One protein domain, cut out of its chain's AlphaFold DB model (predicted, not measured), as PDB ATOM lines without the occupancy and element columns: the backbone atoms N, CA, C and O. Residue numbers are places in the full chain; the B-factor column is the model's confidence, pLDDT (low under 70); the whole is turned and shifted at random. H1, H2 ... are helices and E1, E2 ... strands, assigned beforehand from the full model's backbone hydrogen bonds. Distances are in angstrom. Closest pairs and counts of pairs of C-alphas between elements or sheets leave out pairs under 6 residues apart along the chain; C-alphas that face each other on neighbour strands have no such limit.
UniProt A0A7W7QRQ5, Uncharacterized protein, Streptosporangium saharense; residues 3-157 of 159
ATOM      1  N   ALA A   3     114.439 142.339  42.611       97.00
ATOM      2  CA  ALA A   3     113.022 142.595  42.810       97.00
ATOM      3  C   ALA A   3     112.792 143.816  43.708       97.00
ATOM      4  O   ALA A   3     113.639 144.171  44.526       97.00
ATOM      5  N   PHE A   4     111.633 144.444  43.551       97.44
ATOM      6  CA  PHE A   4     111.118 145.480  44.440       97.44
ATOM      7  C   PHE A   4     109.703 145.097  44.838       97.44
ATOM      8  O   PHE A   4     108.926 144.683  43.979       97.44
ATOM      9  N   LEU A   5     109.380 145.256  46.116       98.00
ATOM     10  CA  LEU A   5     108.083 144.929  46.684       98.00
ATOM     11  C   LEU A   5     107.536 146.162  47.395       98.00
ATOM     12  O   LEU A   5     108.247 146.789  48.176       98.00
ATOM     13  N   MET A   6     106.287 146.512  47.118       97.69
ATOM     14  CA  MET A   6     105.631 147.665  47.728       97.69
ATOM     15  C   MET A   6     104.125 147.466  47.836       97.69
ATOM     16  O   MET A   6     103.552 146.533  47.270       97.69
ATOM     17  N   LEU A   7     103.492 148.368  48.578       98.00
ATOM     18  CA  LEU A   7     102.057 148.388  48.814       98.00
ATOM     19  C   LEU A   7     101.424 149.563  48.071       98.00
ATOM     20  O   LEU A   7     102.037 150.619  47.913       98.00
ATOM     21  N   ALA A   8     100.200 149.371  47.597       97.56
ATOM     22  CA  ALA A   8      99.409 150.410  46.952       97.56
ATOM     23  C   ALA A   8      97.935 150.255  47.322       97.56
ATOM     24  O   ALA A   8      97.476 149.140  47.554       97.56
ATOM     25  N   ASP A   9      97.166 151.340  47.334       95.94
ATOM     26  CA  ASP A   9      95.712 151.264  47.550       95.94
ATOM     27  C   ASP A   9      95.025 150.423  46.464       95.94
ATOM     28  O   ASP A   9      94.103 149.653  46.734       95.94
ATOM     29  N   ALA A  10      95.502 150.533  45.225       95.94
ATOM     30  CA  ALA A  10      95.123 149.652  44.130       95.94
ATOM     31  C   ALA A  10      96.226 149.615  43.070       95.94
ATOM     32  O   ALA A  10      96.928 150.605  42.856       95.94
ATOM     33  N   ALA A  11      96.343 148.495  42.360       96.94
ATOM     34  CA  ALA A  11      97.229 148.380  41.211       96.94
ATOM     35  C   ALA A  11      96.621 147.480  40.134       96.94
ATOM     36  O   ALA A  11      95.980 146.475  40.445       96.94
ATOM     37  N   GLN A  12      96.811 147.848  38.868       95.00
ATOM     38  CA  GLN A  12      96.268 147.117  37.729       95.00
ATOM     39  C   GLN A  12      97.190 147.223  36.504       95.00
ATOM     40  O   GLN A  12      97.530 148.341  36.094       95.00
ATOM     41  N   PRO A  13      97.581 146.091  35.889       90.50
ATOM     42  CA  PRO A  13      98.308 146.109  34.628       90.50
ATOM     43  C   PRO A  13      97.373 146.524  33.490       90.50
ATOM     44  O   PRO A  13      96.194 146.161  33.474       90.50
ATOM     45  N   ASP A  14      97.894 147.279  32.529       88.62
ATOM     46  CA  ASP A  14      97.191 147.575  31.285       88.62
ATOM     47  C   ASP A  14      97.660 146.688  30.124       88.62
ATOM     48  O   ASP A  14      98.637 145.945  30.212       88.62
ATOM     49  N   ALA A  15      96.952 146.783  28.996       84.94
ATOM     50  CA  ALA A  15      97.263 146.015  27.792       84.94
ATOM     51  C   ALA A  15      98.617 146.379  27.148       84.94
ATOM     52  O   ALA A  15      99.075 145.665  26.262       84.94
ATOM     53  N   SER A  16      99.253 147.481  27.564       82.69
ATOM     54  CA  SER A  16     100.573 147.899  27.079       82.69
ATOM     55  C   SER A  16     101.730 147.348  27.919       82.69
ATOM     56  O   SER A  16     102.887 147.616  27.602       82.69
ATOM     57  N   GLY A  17     101.436 146.590  28.982       78.12
ATOM     58  CA  GLY A  17     102.438 146.063  29.912       78.12
ATOM     59  C   GLY A  17     102.879 147.070  30.978       78.12
ATOM     60  O   GLY A  17     103.803 146.790  31.746       78.12
ATOM     61  N   LYS A  18     102.228 148.239  31.056       88.00
ATOM     62  CA  LYS A  18     102.454 149.210  32.130       88.00
ATOM     63  C   LYS A  18     101.577 148.877  33.325       88.00
ATOM     64  O   LYS A  18     100.487 148.324  33.185       88.00
ATOM     65  N   LEU A  19     102.045 149.277  34.503       93.12
ATOM     66  CA  LEU A  19     101.299 149.123  35.740       93.12
ATOM     67  C   LEU A  19     100.728 150.466  36.193       93.12
ATOM     68  O   LEU A  19     101.475 151.406  36.458       93.12
ATOM     69  N   ASN A  20      99.403 150.542  36.300       95.25
ATOM     70  CA  ASN A  20      98.715 151.678  36.899       95.25
ATOM     71  C   ASN A  20      98.597 151.436  38.402       95.25
ATOM     72  O   ASN A  20      98.157 150.366  38.818       95.25
ATOM     73  N   MET A  21      98.984 152.421  39.210       96.38
ATOM     74  CA  MET A  21      98.976 152.328  40.669       96.38
ATOM     75  C   MET A  21      98.298 153.559  41.269       96.38
ATOM     76  O   MET A  21      98.552 154.685  40.842       96.38
ATOM     77  N   LEU A  22      97.460 153.341  42.278       96.62
ATOM     78  CA  LEU A  22      96.834 154.379  43.088       96.62
ATOM     79  C   LEU A  22      97.398 154.305  44.506       96.62
ATOM     80  O   LEU A  22      97.462 153.216  45.069       96.62
ATOM     81  N   GLY A  23      97.780 155.458  45.069       94.94
ATOM     82  CA  GLY A  23      98.238 155.555  46.460       94.94
ATOM     83  C   GLY A  23      99.382 154.587  46.754       94.94
ATOM     84  O   GLY A  23      99.230 153.694  47.574       94.94
ATOM     85  N   ALA A  24     100.480 154.691  46.008       95.12
ATOM     86  CA  ALA A  24     101.603 153.763  46.102       95.12
ATOM     87  C   ALA A  24     102.580 154.119  47.231       95.12
ATOM     88  O   ALA A  24     102.714 155.285  47.598       95.12
ATOM     89  N   ASP A  25     103.313 153.104  47.683       94.19
ATOM     90  CA  ASP A  25     104.453 153.193  48.599       94.19
ATOM     91  C   ASP A  25     104.103 153.724  49.998       94.19
ATOM     92  O   ASP A  25     104.845 154.479  50.626       94.19
ATOM     93  N   TRP A  26     102.937 153.329  50.509       96.62
ATOM     94  CA  TRP A  26     102.588 153.579  51.903       96.62
ATOM     95  C   TRP A  26     103.155 152.496  52.828       96.62
ATOM     96  O   TRP A  26     103.307 151.335  52.458       96.62
ATOM     97  N   ALA A  27     103.394 152.886  54.082       96.81
ATOM     98  CA  ALA A  27     103.821 151.989  55.161       96.81
ATOM     99  C   ALA A  27     102.848 151.970  56.354       96.81
ATOM    100  O   ALA A  27     103.077 151.265  57.334       96.81
ATOM    101  N   ILE A  28     101.766 152.756  56.323       96.56
ATOM    102  CA  ILE A  28     100.784 152.829  57.414       96.56
ATOM    103  C   ILE A  28      99.366 152.855  56.834       96.56
ATOM    104  O   ILE A  28      99.065 153.702  55.999       96.56
ATOM    105  N   ILE A  29      98.486 151.985  57.340       95.19
ATOM    106  CA  ILE A  29      97.060 151.896  56.980       95.19
ATOM    107  C   ILE A  29      96.178 151.930  58.239       95.19
ATOM    108  O   ILE A  29      96.644 151.684  59.350       95.19
ATOM    109  N   GLY A  30      94.885 152.222  58.100       90.25
ATOM    110  CA  GLY A  30      93.923 152.104  59.197       90.25
ATOM    111  C   GLY A  30      93.606 153.414  59.938       90.25
ATOM    112  O   GLY A  30      93.966 154.500  59.478       90.25
ATOM    113  N   PRO A  31      92.873 153.342  61.069       83.56
ATOM    114  CA  PRO A  31      92.547 152.122  61.827       83.56
ATOM    115  C   PRO A  31      91.520 151.208  61.142       83.56
ATOM    116  O   PRO A  31      91.519 150.004  61.363       83.56
ATOM    117  N   ARG A  32      90.686 151.745  60.238       89.25
ATOM    118  CA  ARG A  32      89.868 150.922  59.333       89.25
ATOM    119  C   ARG A  32      90.714 150.483  58.142       89.25
ATOM    120  O   ARG A  32      91.089 151.317  57.325       89.25
ATOM    121  N   ILE A  33      90.981 149.189  58.047       91.75
ATOM    122  CA  ILE A  33      91.801 148.613  56.981       91.75
ATOM    123  C   ILE A  33      90.975 148.553  55.697       91.75
ATOM    124  O   ILE A  33      89.933 147.895  55.646       91.75
ATOM    125  N   THR A  34      91.408 149.279  54.674       91.50
ATOM    126  CA  THR A  34      90.831 149.210  53.329       91.50
ATOM    127  C   THR A  34      91.505 148.098  52.525       91.50
ATOM    128  O   THR A  34      92.619 147.698  52.864       91.50
ATOM    129  N   PRO A  35      90.861 147.572  51.468       92.88
ATOM    130  CA  PRO A  35      91.559 146.748  50.489       92.88
ATOM    131  C   PRO A  35      92.792 147.474  49.943       92.88
ATOM    132  O   PRO A  35      92.784 148.698  49.825       92.88
ATOM    133  N   PHE A  36      93.823 146.704  49.618       96.06
ATOM    134  CA  PHE A  36      95.062 147.184  49.022       96.06
ATOM    135  C   PHE A  36      95.671 146.099  48.127       96.06
ATOM    136  O   PHE A  36      95.225 144.945  48.135       96.06
ATOM    137  N   ALA A  37      96.687 146.472  47.359       97.06
ATOM    138  CA  ALA A  37      97.429 145.597  46.467       97.06
ATOM    139  C   ALA A  37      98.908 145.521  46.865       97.06
ATOM    140  O   ALA A  37      99.510 146.506  47.296       97.06
ATOM    141  N   LEU A  38      99.495 144.345  46.662       97.50
ATOM    142  CA  LEU A  38     100.940 144.173  46.574       97.50
ATOM    143  C   LEU A  38     101.373 144.453  45.144       97.50
ATOM    144  O   LEU A  38     100.738 143.989  44.196       97.50
ATOM    145  N   VAL A  39     102.476 145.169  44.995       97.69
ATOM    146  CA  VAL A  39     103.097 145.424  43.703       97.69
ATOM    147  C   VAL A  39     104.526 144.929  43.729       97.69
ATOM    148  O   VAL A  39     105.286 145.244  44.643       97.69
ATOM    149  N   ILE A  40     104.877 144.165  42.698       96.69
ATOM    150  CA  ILE A  40     106.198 143.580  42.535       96.69
ATOM    151  C   ILE A  40     106.762 143.991  41.191       96.69
ATOM    152  O   ILE A  40     106.118 143.803  40.159       96.69
ATOM    153  N   PHE A  41     107.980 144.515  41.204       95.38
ATOM    154  CA  PHE A  41     108.760 144.761  40.001       95.38
ATOM    155  C   PHE A  41     109.951 143.821  39.981       95.38
ATOM    156  O   PHE A  41     110.783 143.870  40.881       95.38
ATOM    157  N   PHE A  42     110.058 143.017  38.932       94.44
ATOM    158  CA  PHE A  42     111.198 142.155  38.664       94.44
ATOM    159  C   PHE A  42     112.061 142.782  37.578       94.44
ATOM    160  O   PHE A  42     111.544 143.280  36.573       94.44
ATOM    161  N   ARG A  43     113.376 142.744  37.780       93.44
ATOM    162  CA  ARG A  43     114.376 143.179  36.808       93.44
ATOM    163  C   ARG A  43     115.439 142.113  36.649       93.44
ATOM    164  O   ARG A  43     115.951 141.580  37.635       93.44
ATOM    165  N   ALA A  44     115.763 141.797  35.408       92.44
ATOM    166  CA  ALA A  44     116.710 140.746  35.095       92.44
ATOM    167  C   ALA A  44     117.517 141.095  33.847       92.44
ATOM    168  O   ALA A  44     117.085 141.876  32.994       92.44
ATOM    169  N   SER A  45     118.691 140.485  33.728       90.56
ATOM    170  CA  SER A  45     119.406 140.486  32.453       90.56
ATOM    171  C   SER A  45     118.617 139.703  31.394       90.56
ATOM    172  O   SER A  45     117.795 138.846  31.722       90.56
ATOM    173  N   TRP A  46     118.890 139.951  30.111       86.00
ATOM    174  CA  TRP A  46     118.258 139.203  29.015       86.00
ATOM    175  C   TRP A  46     118.536 137.693  29.070       86.00
ATOM    176  O   TRP A  46     117.675 136.916  28.688       86.00
ATOM    177  N   GLU A  47     119.695 137.273  29.582       85.06
ATOM    178  CA  GLU A  47     120.033 135.850  29.754       85.06
ATOM    179  C   GLU A  47     119.209 135.179  30.867       85.06
ATOM    180  O   GLU A  47     118.853 134.004  30.783       85.06
ATOM    181  N   GLU A  48     118.905 135.920  31.933       85.69
ATOM    182  CA  GLU A  48     118.034 135.443  33.009       85.69
ATOM    183  C   GLU A  48     116.569 135.394  32.555       85.69
ATOM    184  O   GLU A  48     115.863 134.455  32.898       85.69
ATOM    185  N   ALA A  49     116.125 136.352  31.734       83.94
ATOM    186  CA  ALA A  49     114.729 136.488  31.319       83.94
ATOM    187  C   ALA A  49     114.157 135.288  30.540       83.94
ATOM    188  O   ALA A  49     112.939 135.088  30.541       83.94
ATOM    189  N   ASP A  50     115.018 134.485  29.908       81.75
ATOM    190  CA  ASP A  50     114.644 133.260  29.189       81.75
ATOM    191  C   ASP A  50     114.307 132.083  30.122       81.75
ATOM    192  O   ASP A  50     113.837 131.036  29.668       81.75
ATOM    193  N   LYS A  51     114.526 132.240  31.431       89.12
ATOM    194  CA  LYS A  51     114.249 131.223  32.445       89.12
ATOM    195  C   LYS A  51     112.906 131.483  33.125       89.12
ATOM    196  O   LYS A  51     112.388 132.598  33.156       89.12
ATOM    197  N   ILE A  52     112.341 130.414  33.680       92.19
ATOM    198  CA  ILE A  52     111.184 130.490  34.573       92.19
ATOM    199  C   ILE A  52     111.715 130.532  36.000       92.19
ATOM    200  O   ILE A  52     112.454 129.633  36.399       92.19
ATOM    201  N   HIS A  53     111.301 131.541  36.758       94.19
ATOM    202  CA  HIS A  53     111.718 131.736  38.141       94.19
ATOM    203  C   HIS A  53     110.533 131.496  39.090       94.19
ATOM    204  O   HIS A  53     109.554 132.250  39.027       94.19
ATOM    205  N   PRO A  54     110.546 130.454  39.941       97.00
ATOM    206  CA  PRO A  54     109.573 130.322  41.019       97.00
ATOM    207  C   PRO A  54     109.751 131.439  42.048       97.00
ATOM    208  O   PRO A  54     110.874 131.812  42.389       97.00
ATOM    209  N   PHE A  55     108.635 131.941  42.568       97.69
ATOM    210  CA  PHE A  55     108.639 132.895  43.667       97.69
ATOM    211  C   PHE A  55     107.652 132.504  44.761       97.69
ATOM    212  O   PHE A  55     106.629 131.856  44.509       97.69
ATOM    213  N   THR A  56     107.935 132.981  45.969       98.38
ATOM    214  CA  THR A  56     107.059 132.842  47.125       98.38
ATOM    215  C   THR A  56     106.956 134.166  47.873       98.38
ATOM    216  O   THR A  56     107.963 134.773  48.232       98.38
ATOM    217  N   LEU A  57     105.727 134.607  48.134       98.19
ATOM    218  CA  LEU A  57     105.412 135.726  49.017       98.19
ATOM    219  C   LEU A  57     104.881 135.200  50.339       98.19
ATOM    220  O   LEU A  57     103.974 134.368  50.349       98.19
ATOM    221  N   ARG A  58     105.397 135.722  51.450       98.31
ATOM    222  CA  ARG A  58     104.953 135.338  52.796       98.31
ATOM    223  C   ARG A  58     104.616 136.571  53.610       98.31
ATOM    224  O   ARG A  58     105.365 137.548  53.575       98.31
ATOM    225  N   LEU A  59     103.515 136.500  54.352       98.44
ATOM    226  CA  LEU A  59     103.136 137.519  55.323       98.44
ATOM    227  C   LEU A  59     103.430 137.040  56.744       98.44
ATOM    228  O   LEU A  59     102.924 136.001  57.175       98.44
ATOM    229  N   THR A  60     104.184 137.840  57.489       98.62
ATOM    230  CA  THR A  60     104.425 137.640  58.920       98.62
ATOM    231  C   THR A  60     103.962 138.846  59.727       98.62
ATOM    232  O   THR A  60     103.845 139.958  59.202       98.62
ATOM    233  N   ASP A  61     103.690 138.636  61.010       97.81
ATOM    234  CA  ASP A  61     103.486 139.717  61.970       97.81
ATOM    235  C   ASP A  61     104.821 140.292  62.480       97.81
ATOM    236  O   ASP A  61     105.907 139.930  62.011       97.81
ATOM    237  N   GLY A  62     104.726 141.232  63.420       92.12
ATOM    238  CA  GLY A  62     105.868 141.924  64.008       92.12
ATOM    239  C   GLY A  62     106.808 141.055  64.842       92.12
ATOM    240  O   GLY A  62     107.950 141.450  65.064       92.12
ATOM    241  N   ASP A  63     106.360 139.867  65.248       94.94
ATOM    242  CA  ASP A  63     107.178 138.885  65.959       94.94
ATOM    243  C   ASP A  63     107.797 137.858  64.989       94.94
ATOM    244  O   ASP A  63     108.516 136.945  65.401       94.94
ATOM    245  N   GLY A  64     107.536 138.002  63.685       96.00
ATOM    246  CA  GLY A  64     107.970 137.074  62.645       96.00
ATOM    247  C   GLY A  64     107.103 135.818  62.546       96.00
ATOM    248  O   GLY A  64     107.447 134.903  61.795       96.00
ATOM    249  N   ALA A  65     105.978 135.748  63.265       97.69
ATOM    250  CA  ALA A  65     105.066 134.619  63.163       97.69
ATOM    251  C   ALA A  65     104.238 134.713  61.866       97.69
ATOM    252  O   ALA A  65     103.844 135.812  61.461       97.69
ATOM    253  N   PRO A  66     103.944 133.589  61.185       97.88
ATOM    254  CA  PRO A  66     103.138 133.622  59.970       97.88
ATOM    255  C   PRO A  66     101.712 134.103  60.246       97.88
ATOM    256  O   PRO A  66     101.039 133.594  61.146       97.88
ATOM    257  N   VAL A  67     101.208 135.022  59.419       97.44
ATOM    258  CA  VAL A  67      99.780 135.362  59.428       97.44
ATOM    259  C   VAL A  67      99.009 134.197  58.823       97.44
ATOM    260  O   VAL A  67      99.334 133.738  57.732       97.44
ATOM    261  N   LEU A  68      97.994 133.701  59.531       95.50
ATOM    262  CA  LEU A  68      97.228 132.535  59.099       95.50
ATOM    263  C   LEU A  68      96.014 132.959  58.266       95.50
ATOM    264  O   LEU A  68      95.202 133.778  58.697       95.50
ATOM    265  N   ALA A  69      95.884 132.372  57.080       90.62
ATOM    266  CA  ALA A  69      94.671 132.423  56.286       90.62
ATOM    267  C   ALA A  69      93.587 131.530  56.924       90.62
ATOM    268  O   ALA A  69      93.915 130.490  57.511       90.62
ATOM    269  N   PRO A  70      92.298 131.902  56.808       85.88
ATOM    270  CA  PRO A  70      91.203 131.069  57.281       85.88
ATOM    271  C   PRO A  70      91.249 129.708  56.592       85.88
ATOM    272  O   PRO A  70      91.605 129.614  55.416       85.88
ATOM    273  N   ALA A  71      90.877 128.657  57.315       83.69
ATOM    274  CA  ALA A  71      90.754 127.342  56.715       83.69
ATOM    275  C   ALA A  71      89.683 127.343  55.617       83.69
ATOM    276  O   ALA A  71      88.594 127.897  55.782       83.69
ATOM    277  N   GLU A  72      89.985 126.683  54.503       75.81
ATOM    278  CA  GLU A  72      88.955 126.294  53.551       75.81
ATOM    279  C   GLU A  72      88.239 125.052  54.110       75.81
ATOM    280  O   GLU A  72      88.864 124.005  54.289       75.81
ATOM    281  N   ASN A  73      86.931 125.157  54.373       79.38
ATOM    282  CA  ASN A  73      86.111 124.105  55.003       79.38
ATOM    283  C   ASN A  73      86.589 123.737  56.430       79.38
ATOM    284  O   ASN A  73      87.152 124.576  57.128       79.38
ATOM    285  N   ASP A  74      86.376 122.489  56.867       80.56
ATOM    286  CA  ASP A  74      86.741 121.964  58.200       80.56
ATOM    287  C   ASP A  74      88.260 121.711  58.379       80.56
ATOM    288  O   ASP A  74      88.677 120.835  59.138       80.56
ATOM    289  N   GLY A  75      89.103 122.417  57.624       83.00
ATOM    290  CA  GLY A  75      90.556 122.290  57.694       83.00
ATOM    291  C   GLY A  75      91.191 123.100  58.827       83.00
ATOM    292  O   GLY A  75      90.545 123.893  59.505       83.00
ATOM    293  N   GLU A  76      92.504 122.940  58.984       89.62
ATOM    294  CA  GLU A  76      93.316 123.799  59.850       89.62
ATOM    295  C   GLU A  76      93.710 125.098  59.118       89.62
ATOM    296  O   GLU A  76      94.016 125.048  57.917       89.62
ATOM    297  N   PRO A  77      93.753 126.255  59.810       91.12
ATOM    298  CA  PRO A  77      94.316 127.489  59.270       91.12
ATOM    299  C   PRO A  77      95.759 127.289  58.797       91.12
ATOM    300  O   PRO A  77      96.561 126.625  59.458       91.12
ATOM    301  N   LYS A  78      96.112 127.888  57.659       93.94
ATOM    302  CA  LYS A  78      97.447 127.758  57.052       93.94
ATOM    303  C   LYS A  78      98.139 129.113  56.955       93.94
ATOM    304  O   LYS A  78      97.448 130.118  56.816       93.94
ATOM    305  N   PRO A  79      99.482 129.168  56.980       96.50
ATOM    306  CA  PRO A  79     100.218 130.390  56.668       96.50
ATOM    307  C   PRO A  79      99.755 131.023  55.353       96.50
ATOM    308  O   PRO A  79      99.583 130.323  54.353       96.50
ATOM    309  N   LEU A  80      99.572 132.344  55.348       95.75
ATOM    310  CA  LEU A  80      99.263 133.101  54.146       95.75
ATOM    311  C   LEU A  80     100.521 133.196  53.281       95.75
ATOM    312  O   LEU A  80     101.425 133.998  53.532       95.75
ATOM    313  N   VAL A  81     100.549 132.347  52.262       96.06
ATOM    314  CA  VAL A  81     101.644 132.220  51.309       96.06
ATOM    315  C   VAL A  81     101.070 132.301  49.901       96.06
ATOM    316  O   VAL A  81     100.055 131.670  49.610       96.06
ATOM    317  N   LEU A  82     101.714 133.079  49.032       96.00
ATOM    318  CA  LEU A  82     101.404 133.108  47.606       96.00
ATOM    319  C   LEU A  82     102.592 132.582  46.826       96.00
ATOM    320  O   LEU A  82     103.687 133.132  46.912       96.00
ATOM    321  N   GLU A  83     102.356 131.538  46.049       96.75
ATOM    322  CA  GLU A  83     103.368 130.913  45.208       96.75
ATOM    323  C   GLU A  83     103.023 131.145  43.744       96.75
ATOM    324  O   GLU A  83     101.856 131.148  43.343       96.75
ATOM    325  N   GLY A  84     104.054 131.342  42.936       95.06
ATOM    326  CA  GLY A  84     103.889 131.534  41.512       95.06
ATOM    327  C   GLY A  84     105.190 131.336  40.763       95.06
ATOM    328  O   GLY A  84     106.217 130.948  41.318       95.06
ATOM    329  N   GLN A  85     105.125 131.593  39.468       94.62
ATOM    330  CA  GLN A  85     106.271 131.538  38.578       94.62
ATOM    331  C   GLN A  85     106.255 132.769  37.689       94.62
ATOM    332  O   GLN A  85     105.186 133.228  37.281       94.62
ATOM    333  N   ILE A  86     107.436 133.289  37.377       90.44
ATOM    334  CA  ILE A  86     107.592 134.392  36.443       90.44
ATOM    335  C   ILE A  86     108.446 133.980  35.250       90.44
ATOM    336  O   ILE A  86     109.525 133.413  35.403       90.44
ATOM    337  N   ALA A  87     107.934 134.275  34.057       86.44
ATOM    338  CA  ALA A  87     108.648 134.174  32.794       86.44
ATOM    339  C   ALA A  87     108.699 135.576  32.178       86.44
ATOM    340  O   ALA A  87     107.656 136.197  31.965       86.44
ATOM    341  N   MET A  88     109.900 136.100  31.935       84.44
ATOM    342  CA  MET A  88     110.094 137.490  31.492       84.44
ATOM    343  C   MET A  88     110.310 137.604  29.972       84.44
ATOM    344  O   MET A  88     110.209 138.693  29.412       84.44
ATOM    345  N   SER A  89     110.528 136.478  29.287       70.31
ATOM    346  CA  SER A  89     110.769 136.383  27.840       70.31
ATOM    347  C   SER A  89     109.539 136.606  26.950       70.31
ATOM    348  O   SER A  89     109.665 136.686  25.730       70.31
ATOM    349  N   ALA A  90     108.338 136.780  27.517       63.81
ATOM    350  CA  ALA A  90     107.131 137.088  26.737       63.81
ATOM    351  C   ALA A  90     107.229 138.422  25.959       63.81
ATOM    352  O   ALA A  90     106.431 138.675  25.057       63.81
ATOM    353  N   HIS A  91     108.217 139.260  26.292       60.66
ATOM    354  CA  HIS A  91     108.454 140.569  25.690       60.66
ATOM    355  C   HIS A  91     109.854 140.710  25.072       60.66
ATOM    356  O   HIS A  91     110.385 141.819  25.029       60.66
ATOM    357  N   THR A  92     110.465 139.615  24.600       68.06
ATOM    358  CA  THR A  92     111.778 139.665  23.935       68.06
ATOM    359  C   THR A  92     111.738 140.590  22.704       68.06
ATOM    360  O   THR A  92     110.972 140.323  21.773       68.06
ATOM    361  N   PRO A  93     112.532 141.681  22.674       71.25
ATOM    362  CA  PRO A  93     112.638 142.584  21.542       71.25
ATOM    363  C   PRO A  93     113.129 141.823  20.319       71.25
ATOM    364  O   PRO A  93     113.909 140.873  20.441       71.25
ATOM    365  N   SER A  94     112.711 142.263  19.132       74.00
ATOM    366  CA  SER A  94     113.285 141.733  17.901       74.00
ATOM    367  C   SER A  94     114.796 141.981  17.875       74.00
ATOM    368  O   SER A  94     115.304 142.924  18.488       74.00
ATOM    369  N   ASP A  95     115.529 141.161  17.126       72.44
ATOM    370  CA  ASP A  95     116.977 141.342  16.956       72.44
ATOM    371  C   ASP A  95     117.339 142.692  16.307       72.44
ATOM    372  O   ASP A  95     118.468 143.165  16.427       72.44
ATOM    373  N   GLU A  96     116.365 143.342  15.666       73.69
ATOM    374  CA  GLU A  96     116.488 144.673  15.072       73.69
ATOM    375  C   GLU A  96     116.403 145.804  16.113       73.69
ATOM    376  O   GLU A  96     116.931 146.894  15.879       73.69
ATOM    377  N   ASP A  97     115.818 145.557  17.292       81.06
ATOM    378  CA  ASP A  97     115.734 146.523  18.392       81.06
ATOM    379  C   ASP A  97     116.924 146.381  19.356       81.06
ATOM    380  O   ASP A  97     116.825 146.060  20.547       81.06
ATOM    381  N   ALA A  98     118.113 146.636  18.810       80.56
ATOM    382  CA  ALA A  98     119.365 146.561  19.555       80.56
ATOM    383  C   ALA A  98     119.448 147.577  20.710       80.56
ATOM    384  O   ALA A  98     120.297 147.424  21.590       80.56
ATOM    385  N   ILE A  99     118.612 148.629  20.715       85.50
ATOM    386  CA  ILE A  99     118.580 149.601  21.812       85.50
ATOM    387  C   ILE A  99     117.775 149.064  22.999       85.50
ATOM    388  O   ILE A  99     118.240 149.216  24.130       85.50
ATOM    389  N   ALA A 100     116.658 148.362  22.772       82.88
ATOM    390  CA  ALA A 100     115.894 147.718  23.840       82.88
ATOM    391  C   ALA A 100     116.728 146.673  24.598       82.88
ATOM    392  O   ALA A 100     116.653 146.588  25.822       82.88
ATOM    393  N   ARG A 101     117.627 145.953  23.911       83.19
ATOM    394  CA  ARG A 101     118.543 144.997  24.560       83.19
ATOM    395  C   ARG A 101     119.606 145.637  25.473       83.19
ATOM    396  O   ARG A 101     120.315 144.918  26.174       83.19
ATOM    397  N   LYS A 102     119.748 146.971  25.484       87.62
ATOM    398  CA  LYS A 102     120.690 147.687  26.372       87.62
ATOM    399  C   LYS A 102     120.113 148.033  27.743       87.62
ATOM    400  O   LYS A 102     120.863 148.510  28.593       87.62
ATOM    401  N   VAL A 103     118.816 147.835  27.953       88.06
ATOM    402  CA  VAL A 103     118.181 147.950  29.271       88.06
ATOM    403  C   VAL A 103     117.850 146.564  29.812       88.06
ATOM    404  O   VAL A 103     117.842 145.590  29.062       88.06
ATOM    405  N   GLU A 104     117.619 146.465  31.117       89.50
ATOM    406  CA  GLU A 104     117.168 145.219  31.740       89.50
ATOM    407  C   GLU A 104     115.772 144.826  31.236       89.50
ATOM    408  O   GLU A 104     114.984 145.670  30.798       89.50
ATOM    409  N   VAL A 105     115.444 143.539  31.338       89.38
ATOM    410  CA  VAL A 105     114.077 143.052  31.135       89.38
ATOM    411  C   VAL A 105     113.286 143.330  32.394       89.38
ATOM    412  O   VAL A 105     113.744 143.034  33.498       89.38
ATOM    413  N   HIS A 106     112.107 143.920  32.237       88.94
ATOM    414  CA  HIS A 106     111.241 144.274  33.350       88.94
ATOM    415  C   HIS A 106     109.951 143.468  33.254       88.94
ATOM    416  O   HIS A 106     109.347 143.374  32.189       88.94
ATOM    417  N   SER A 107     109.501 142.938  34.383       90.31
ATOM    418  CA  SER A 107     108.163 142.373  34.519       90.31
ATOM    419  C   SER A 107     107.547 142.874  35.815       90.31
ATOM    420  O   SER A 107     108.255 143.177  36.776       90.31
ATOM    421  N   ASN A 108     106.232 143.037  35.824       92.31
ATOM    422  CA  ASN A 108     105.509 143.561  36.968       92.31
ATOM    423  C   ASN A 108     104.304 142.684  37.292       92.31
ATOM    424  O   ASN A 108     103.694 142.087  36.409       92.31
ATOM    425  N   LEU A 109     103.985 142.610  38.579       93.31
ATOM    426  CA  LEU A 109     102.840 141.879  39.091       93.31
ATOM    427  C   LEU A 109     102.103 142.764  40.093       93.31
ATOM    428  O   LEU A 109     102.718 143.330  40.995       93.31
ATOM    429  N   ALA A 110     100.785 142.851  39.943       95.56
ATOM    430  CA  ALA A 110      99.901 143.400  40.959       95.56
ATOM    431  C   ALA A 110      99.033 142.284  41.527       95.56
ATOM    432  O   ALA A 110      98.354 141.574  40.784       95.56
ATOM    433  N   VAL A 111      99.058 142.147  42.848       95.38
ATOM    434  CA  VAL A 111      98.301 141.132  43.570       95.38
ATOM    435  C   VAL A 111      97.328 141.819  44.511       95.38
ATOM    436  O   VAL A 111      97.719 142.414  45.514       95.38
ATOM    437  N   SER A 112      96.044 141.706  44.195       93.88
ATOM    438  CA  SER A 112      94.962 142.076  45.103       93.88
ATOM    439  C   SER A 112      94.566 140.848  45.912       93.88
ATOM    440  O   SER A 112      94.300 139.797  45.332       93.88
ATOM    441  N   LEU A 113      94.509 140.980  47.239       90.50
ATOM    442  CA  LEU A 113      94.165 139.889  48.156       90.50
ATOM    443  C   LEU A 113      92.800 140.148  48.805       90.50
ATOM    444  O   LEU A 113      92.727 140.821  49.838       90.50
ATOM    445  N   PRO A 114      91.691 139.641  48.232       87.81
ATOM    446  CA  PRO A 114      90.384 139.745  48.867       87.81
ATOM    447  C   PRO A 114      90.416 139.160  50.283       87.81
ATOM    448  O   PRO A 114      90.947 138.076  50.507       87.81
ATOM    449  N   GLY A 115      89.848 139.880  51.251       89.69
ATOM    450  CA  GLY A 115      89.762 139.416  52.638       89.69
ATOM    451  C   GLY A 115      91.014 139.639  53.493       89.69
ATOM    452  O   GLY A 115      90.920 139.450  54.703       89.69
ATOM    453  N   ILE A 116      92.135 140.126  52.937       92.25
ATOM    454  CA  ILE A 116      93.359 140.392  53.721       92.25
ATOM    455  C   ILE A 116      93.095 141.307  54.921       92.25
ATOM    456  O   ILE A 116      93.611 141.073  56.008       92.25
ATOM    457  N   ALA A 117      92.225 142.305  54.749       91.38
ATOM    458  CA  ALA A 117      91.867 143.254  55.795       91.38
ATOM    459  C   ALA A 117      91.295 142.582  57.057       91.38
ATOM    460  O   ALA A 117      91.482 143.104  58.148       91.38
ATOM    461  N   ALA A 118      90.636 141.424  56.929       92.12
ATOM    462  CA  ALA A 118      90.084 140.685  58.065       92.12
ATOM    463  C   ALA A 118      91.147 139.898  58.857       92.12
ATOM    464  O   ALA A 118      90.879 139.478  59.979       92.12
ATOM    465  N   LEU A 119      92.338 139.691  58.283       93.94
ATOM    466  CA  LEU A 119      93.446 138.960  58.912       93.94
ATOM    467  C   LEU A 119      94.397 139.880  59.687       93.94
ATOM    468  O   LEU A 119      95.236 139.415  60.457       93.94
ATOM    469  N   LEU A 120      94.271 141.190  59.481       95.38
ATOM    470  CA  LEU A 120      95.134 142.210  60.054       95.38
ATOM    471  C   LEU A 120      94.458 142.871  61.262       95.38
ATOM    472  O   LEU A 120      93.243 143.067  61.286       95.38
ATOM    473  N   LYS A 121      95.251 143.235  62.270       94.56
ATOM    474  CA  LYS A 121      94.783 143.765  63.554       94.56
ATOM    475  C   LYS A 121      95.273 145.206  63.761       94.56
ATOM    476  O   LYS A 121      96.457 145.466  63.536       94.56
ATOM    477  N   PRO A 122      94.414 146.138  64.214       95.50
ATOM    478  CA  PRO A 122      94.831 147.479  64.629       95.50
ATOM    479  C   PRO A 122      95.928 147.459  65.697       95.50
ATOM    480  O   PRO A 122      95.888 146.633  66.603       95.50
ATOM    481  N   GLY A 123      96.891 148.377  65.609       95.44
ATOM    482  CA  GLY A 123      98.009 148.479  66.556       95.44
ATOM    483  C   GLY A 123      99.147 147.475  66.325       95.44
ATOM    484  O   GLY A 123     100.084 147.437  67.116       95.44
ATOM    485  N   HIS A 124      99.092 146.682  65.252       96.44
ATOM    486  CA  HIS A 124     100.142 145.734  64.877       96.44
ATOM    487  C   HIS A 124     100.910 146.199  63.637       96.44
ATOM    488  O   HIS A 124     100.417 146.996  62.836       96.44
ATOM    489  N   HIS A 125     102.115 145.662  63.457       97.56
ATOM    490  CA  HIS A 125     102.877 145.785  62.221       97.56
ATOM    491  C   HIS A 125     103.132 144.409  61.608       97.56
ATOM    492  O   HIS A 125     103.067 143.388  62.291       97.56
ATOM    493  N   TYR A 126     103.378 144.409  60.307       98.38
ATOM    494  CA  TYR A 126     103.449 143.230  59.463       98.38
ATOM    495  C   TYR A 126     104.570 143.380  58.444       98.38
ATOM    496  O   TYR A 126     105.022 144.492  58.148       98.38
ATOM    497  N   ARG A 127     104.993 142.256  57.870       98.56
ATOM    498  CA  ARG A 127     106.002 142.211  56.817       98.56
ATOM    499  C   ARG A 127     105.595 141.250  55.716       98.56
ATOM    500  O   ARG A 127     105.282 140.093  55.979       98.56
ATOM    501  N   TRP A 128     105.672 141.730  54.483       98.38
ATOM    502  CA  TRP A 128     105.729 140.875  53.310       98.38
ATOM    503  C   TRP A 128     107.184 140.627  52.929       98.38
ATOM    504  O   TRP A 128     107.962 141.573  52.836       98.38
ATOM    505  N   SER A 129     107.530 139.368  52.684       98.50
ATOM    506  CA  SER A 129     108.820 138.953  52.120       98.50
ATOM    507  C   SER A 129     108.596 138.287  50.768       98.50
ATOM    508  O   SER A 129     107.611 137.569  50.588       98.50
ATOM    509  N   LEU A 130     109.495 138.552  49.825       98.69
ATOM    510  CA  LEU A 130     109.538 137.950  48.500       98.69
ATOM    511  C   LEU A 130     110.826 137.147  48.350       98.69
ATOM    512  O   LEU A 130     111.932 137.694  48.341       98.69
ATOM    513  N   GLU A 131     110.649 135.855  48.139       98.62
ATOM    514  CA  GLU A 131     111.694 134.917  47.766       98.62
ATOM    515  C   GLU A 131     111.556 134.571  46.285       98.62
ATOM    516  O   GLU A 131     110.446 134.352  45.800       98.62
ATOM    517  N   VAL A 132     112.675 134.524  45.568       97.56
ATOM    518  CA  VAL A 132     112.743 134.066  44.178       97.56
ATOM    519  C   VAL A 132     113.968 133.176  44.026       97.56
ATOM    520  O   VAL A 132     115.047 133.551  44.480       97.56
ATOM    521  N   ASP A 133     113.804 132.003  43.412       96.50
ATOM    522  CA  ASP A 133     114.853 130.973  43.324       96.50
ATOM    523  C   ASP A 133     115.513 130.669  44.686       96.50
ATOM    524  O   ASP A 133     116.738 130.685  44.814       96.50
ATOM    525  N   GLU A 134     114.700 130.457  45.729       96.75
ATOM    526  CA  GLU A 134     115.158 130.172  47.106       96.75
ATOM    527  C   GLU A 134     115.988 131.299  47.755       96.75
ATOM    528  O   GLU A 134     116.609 131.118  48.805       96.75
ATOM    529  N   LYS A 135     115.997 132.491  47.151       97.75
ATOM    530  CA  LYS A 135     116.699 133.664  47.662       97.75
ATOM    531  C   LYS A 135     115.717 134.785  47.963       97.75
ATOM    532  O   LYS A 135     114.972 135.227  47.095       97.75
ATOM    533  N   GLU A 136     115.768 135.310  49.181       98.19
ATOM    534  CA  GLU A 136     115.031 136.524  49.528       98.19
ATOM    535  C   GLU A 136     115.590 137.722  48.744       98.19
ATOM    536  O   GLU A 136     116.788 138.017  48.802       98.19
ATOM    537  N   LEU A 137     114.732 138.377  47.958       98.12
ATOM    538  CA  LEU A 137     115.119 139.490  47.086       98.12
ATOM    539  C   LEU A 137     114.522 140.833  47.507       98.12
ATOM    540  O   LEU A 137     115.095 141.866  47.164       98.12
ATOM    541  N   ALA A 138     113.382 140.834  48.197       98.38
ATOM    542  CA  ALA A 138     112.726 142.055  48.646       98.38
ATOM    543  C   ALA A 138     111.834 141.801  49.865       98.38
ATOM    544  O   ALA A 138     111.259 140.725  50.020       98.38
ATOM    545  N   GLU A 139     111.650 142.833  50.678       98.19
ATOM    546  CA  GLU A 139     110.672 142.864  51.760       98.19
ATOM    547  C   GLU A 139     110.024 144.251  51.840       98.19
ATOM    548  O   GLU A 139     110.600 145.248  51.402       98.19
ATOM    549  N   VAL A 140     108.818 144.316  52.403       98.25
ATOM    550  CA  VAL A 140     108.167 145.573  52.782       98.25
ATOM    551  C   VAL A 140     107.422 145.383  54.095       98.25
ATOM    552  O   VAL A 140     106.708 144.394  54.288       98.25
ATOM    553  N   SER A 141     107.578 146.338  55.007       98.06
ATOM    554  CA  SER A 141     106.864 146.359  56.281       98.06
ATOM    555  C   SER A 141     105.829 147.470  56.315       98.06
ATOM    556  O   SER A 141     106.034 148.546  55.758       98.06
ATOM    557  N   PHE A 142     104.724 147.211  57.007       98.06
ATOM    558  CA  PHE A 142     103.686 148.205  57.228       98.06
ATOM    559  C   PHE A 142     103.035 148.053  58.600       98.06
ATOM    560  O   PHE A 142     103.068 146.981  59.201       98.06
ATOM    561  N   ALA A 143     102.420 149.126  59.087       97.69
ATOM    562  CA  ALA A 143     101.694 149.154  60.349       97.69
ATOM    563  C   ALA A 143     100.207 149.449  60.144       97.69
ATOM    564  O   ALA A 143      99.816 150.211  59.258       97.69
ATOM    565  N   VAL A 144      99.373 148.878  61.010       97.12
ATOM    566  CA  VAL A 144      97.961 149.227  61.133       97.12
ATOM    567  C   VAL A 144      97.800 150.157  62.332       97.12
ATOM    568  O   VAL A 144      98.149 149.787  63.451       97.12
ATOM    569  N   ARG A 145      97.261 151.364  62.118       95.50
ATOM    570  CA  ARG A 145      97.018 152.340  63.199       95.50
ATOM    571  C   ARG A 145      96.156 151.742  64.308       95.50
ATOM    572  O   ARG A 145      95.264 150.939  64.029       95.50
ATOM    573  N   SER A 146      96.406 152.156  65.547       91.88
ATOM    574  CA  SER A 146      95.581 151.751  66.685       91.88
ATOM    575  C   SER A 146      94.205 152.423  66.624       91.88
ATOM    576  O   SER A 146      94.026 153.460  65.978       91.88
ATOM    577  N   GLU A 147      93.207 151.847  67.295       83.81
ATOM    578  CA  GLU A 147      91.876 152.463  67.372       83.81
ATOM    579  C   GLU A 147      91.881 153.753  68.213       83.81
ATOM    580  O   GLU A 147      91.126 154.678  67.908       83.81
ATOM    581  N   SER A 148      92.782 153.857  69.198       75.00
ATOM    582  CA  SER A 148      92.947 155.023  70.079       75.00
ATOM    583  C   SER A 148      93.490 156.266  69.367       75.00
ATOM    584  O   SER A 148      93.066 157.376  69.682       75.00
ATOM    585  N   ASP A 149      94.335 156.108  68.338       61.44
ATOM    586  CA  ASP A 149      94.908 157.237  67.570       61.44
ATOM    587  C   ASP A 149      93.842 158.076  66.830       61.44
ATOM    588  O   ASP A 149      94.117 159.149  66.274       61.44
ATOM    589  N   ARG A 150      92.598 157.579  66.771       58.59
ATOM    590  CA  ARG A 150      91.467 158.243  66.123       58.59
ATOM    591  C   ARG A 150      90.819 159.315  67.002       58.59
ATOM    592  O   ARG A 150      90.335 160.311  66.465       58.59
ATOM    593  N   GLU A 151      90.801 159.120  68.319       54.78
ATOM    594  CA  GLU A 151      90.105 160.007  69.263       54.78
ATOM    595  C   GLU A 151      90.884 161.307  69.520       54.78
ATOM    596  O   GLU A 151      90.285 162.383  69.609       54.78
ATOM    597  N   GLU A 152      92.220 161.249  69.520       55.59
ATOM    598  CA  GLU A 152      93.071 162.440  69.668       55.59
ATOM    599  C   GLU A 152      93.018 163.354  68.434       55.59
ATOM    600  O   GLU A 152      92.919 164.578  68.561       55.59
ATOM    601  N   ASN A 153      92.989 162.788  67.223       54.97
ATOM    602  CA  ASN A 153      92.921 163.584  65.992       54.97
ATOM    603  C   ASN A 153      91.532 164.191  65.742       54.97
ATOM    604  O   ASN A 153      91.437 165.293  65.205       54.97
ATOM    605  N   ALA A 154      90.453 163.516  66.152       57.62
ATOM    606  CA  ALA A 154      89.100 164.069  66.060       57.62
ATOM    607  C   ALA A 154      88.879 165.241  67.037       57.62
ATOM    608  O   ALA A 154      88.157 166.181  66.709       57.62
ATOM    609  N   SER A 155      89.537 165.215  68.200       56.19
ATOM    610  CA  SER A 155      89.432 166.265  69.226       56.19
ATOM    611  C   SER A 155      90.310 167.494  68.942       56.19
ATOM    612  O   SER A 155      90.093 168.555  69.519       56.19
ATOM    613  N   SER A 156      91.282 167.373  68.031       58.91
ATOM    614  CA  SER A 156      92.226 168.443  67.669       58.91
ATOM    615  C   SER A 156      91.765 169.302  66.479       58.91
ATOM    616  O   SER A 156      92.385 170.316  66.173       58.91
ATOM    617  N   GLY A 157      90.689 168.900  65.789       52.50
ATOM    618  CA  GLY A 157      90.163 169.570  64.590       52.50
ATOM    619  C   GLY A 157      89.070 170.614  64.849       52.50
ATOM    620  O   GLY A 157      88.530 171.173  63.897       52.50
TER     621      GLY A 157
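AT A GLANCE: This is residues 3 to 157 of the 159 residues of an uncharacterized protein of Streptosporangium saharense (UniProt A0A7W7QRQ5). Two four-stranded sheets lie face to face as a sandwich, their strands crossed at 35 degrees and both sheets strongly twisted. Residues 94 to 99, in the long link between E5 and E6, stick out from the body, and so does the tail of residues 151 to 157, of which 151 to 155 belong to H2. The printed part has 155 residues, with eight named strands and two named helices in the order E1 E2 E3 H1 E4 E5 E6 E7 E8 H2, and its class is mostly strand. The sheet orders are E2 E1 E3 E6 and E5 E4 E7 E8, both antiparallel. The whole is loose, with a radius of gyration of the C-alphas of 18.5 A and spans of 63 by 45 by 26 A.

IN THESE COORDINATES: E1, residues 3 to 13, begins with C-alpha 3 at (113.022, 142.595, 42.810) and bends by 121 degrees at residue 9. E2 is residues 19 to 24, E3 is residues 37 to 44, 22.9 A long, and H1 is residues 46 to 49. E4, residues 52 to 61, is 29.9 A long and ends with C-alpha 61 at (103.486, 139.717, 61.970). E5 is residues 81 to 87, E6 is residues 105 to 112, and E7 is residues 125 to 132. E8, residues 135 to 144, is 27.8 A long and bends by 50 degrees at residue 138. H2, residues 149 to 155, ends with C-alpha 155 at (89.432, 166.265, 69.226).

HOW THE PARTS SIT: E1 pairs with E3 over residues 3 to 8, where N 6 and O 39 are 3.0 A apart, and with E2, in a hairpin, over residues 8 to 13, where N 12 and O 20 are 2.9 A apart. E3 and E6 are antiparallel at 165 degrees, with N 40 and O 109 2.9 A apart. In the other sheet, E4 and E5 form a hairpin, with N 55 and O 84 2.9 A apart. E4 and E7 have N 58 and O 129 3.0 A apart, and the hairpin E7 and E8 has N 128 and O 140 2.9 A apart. Between the sheets, the closest C-alphas of E1 and E8, those of Phe 4 and Ala 138, are 5.7 A apart. H1 only grazes the sheet E2 E1 E3 E6; H2 is not on either sheet. H2 has 2 of 3 O i to N i+4 pairs within hydrogen-bond range, and H1 is too short for such a pair.

THE WHOLE: The C-alphas farthest apart, those of Glu 96 and Ser 155, are 64.3 A apart. The printed part has no cut. The links E2 to E3, E4 to E5, E5 to E6 and E6 to E7 are long. The mean pLDDT of the printed part is 89.5, with residues 90 to 92 and 149 to 157 under 70.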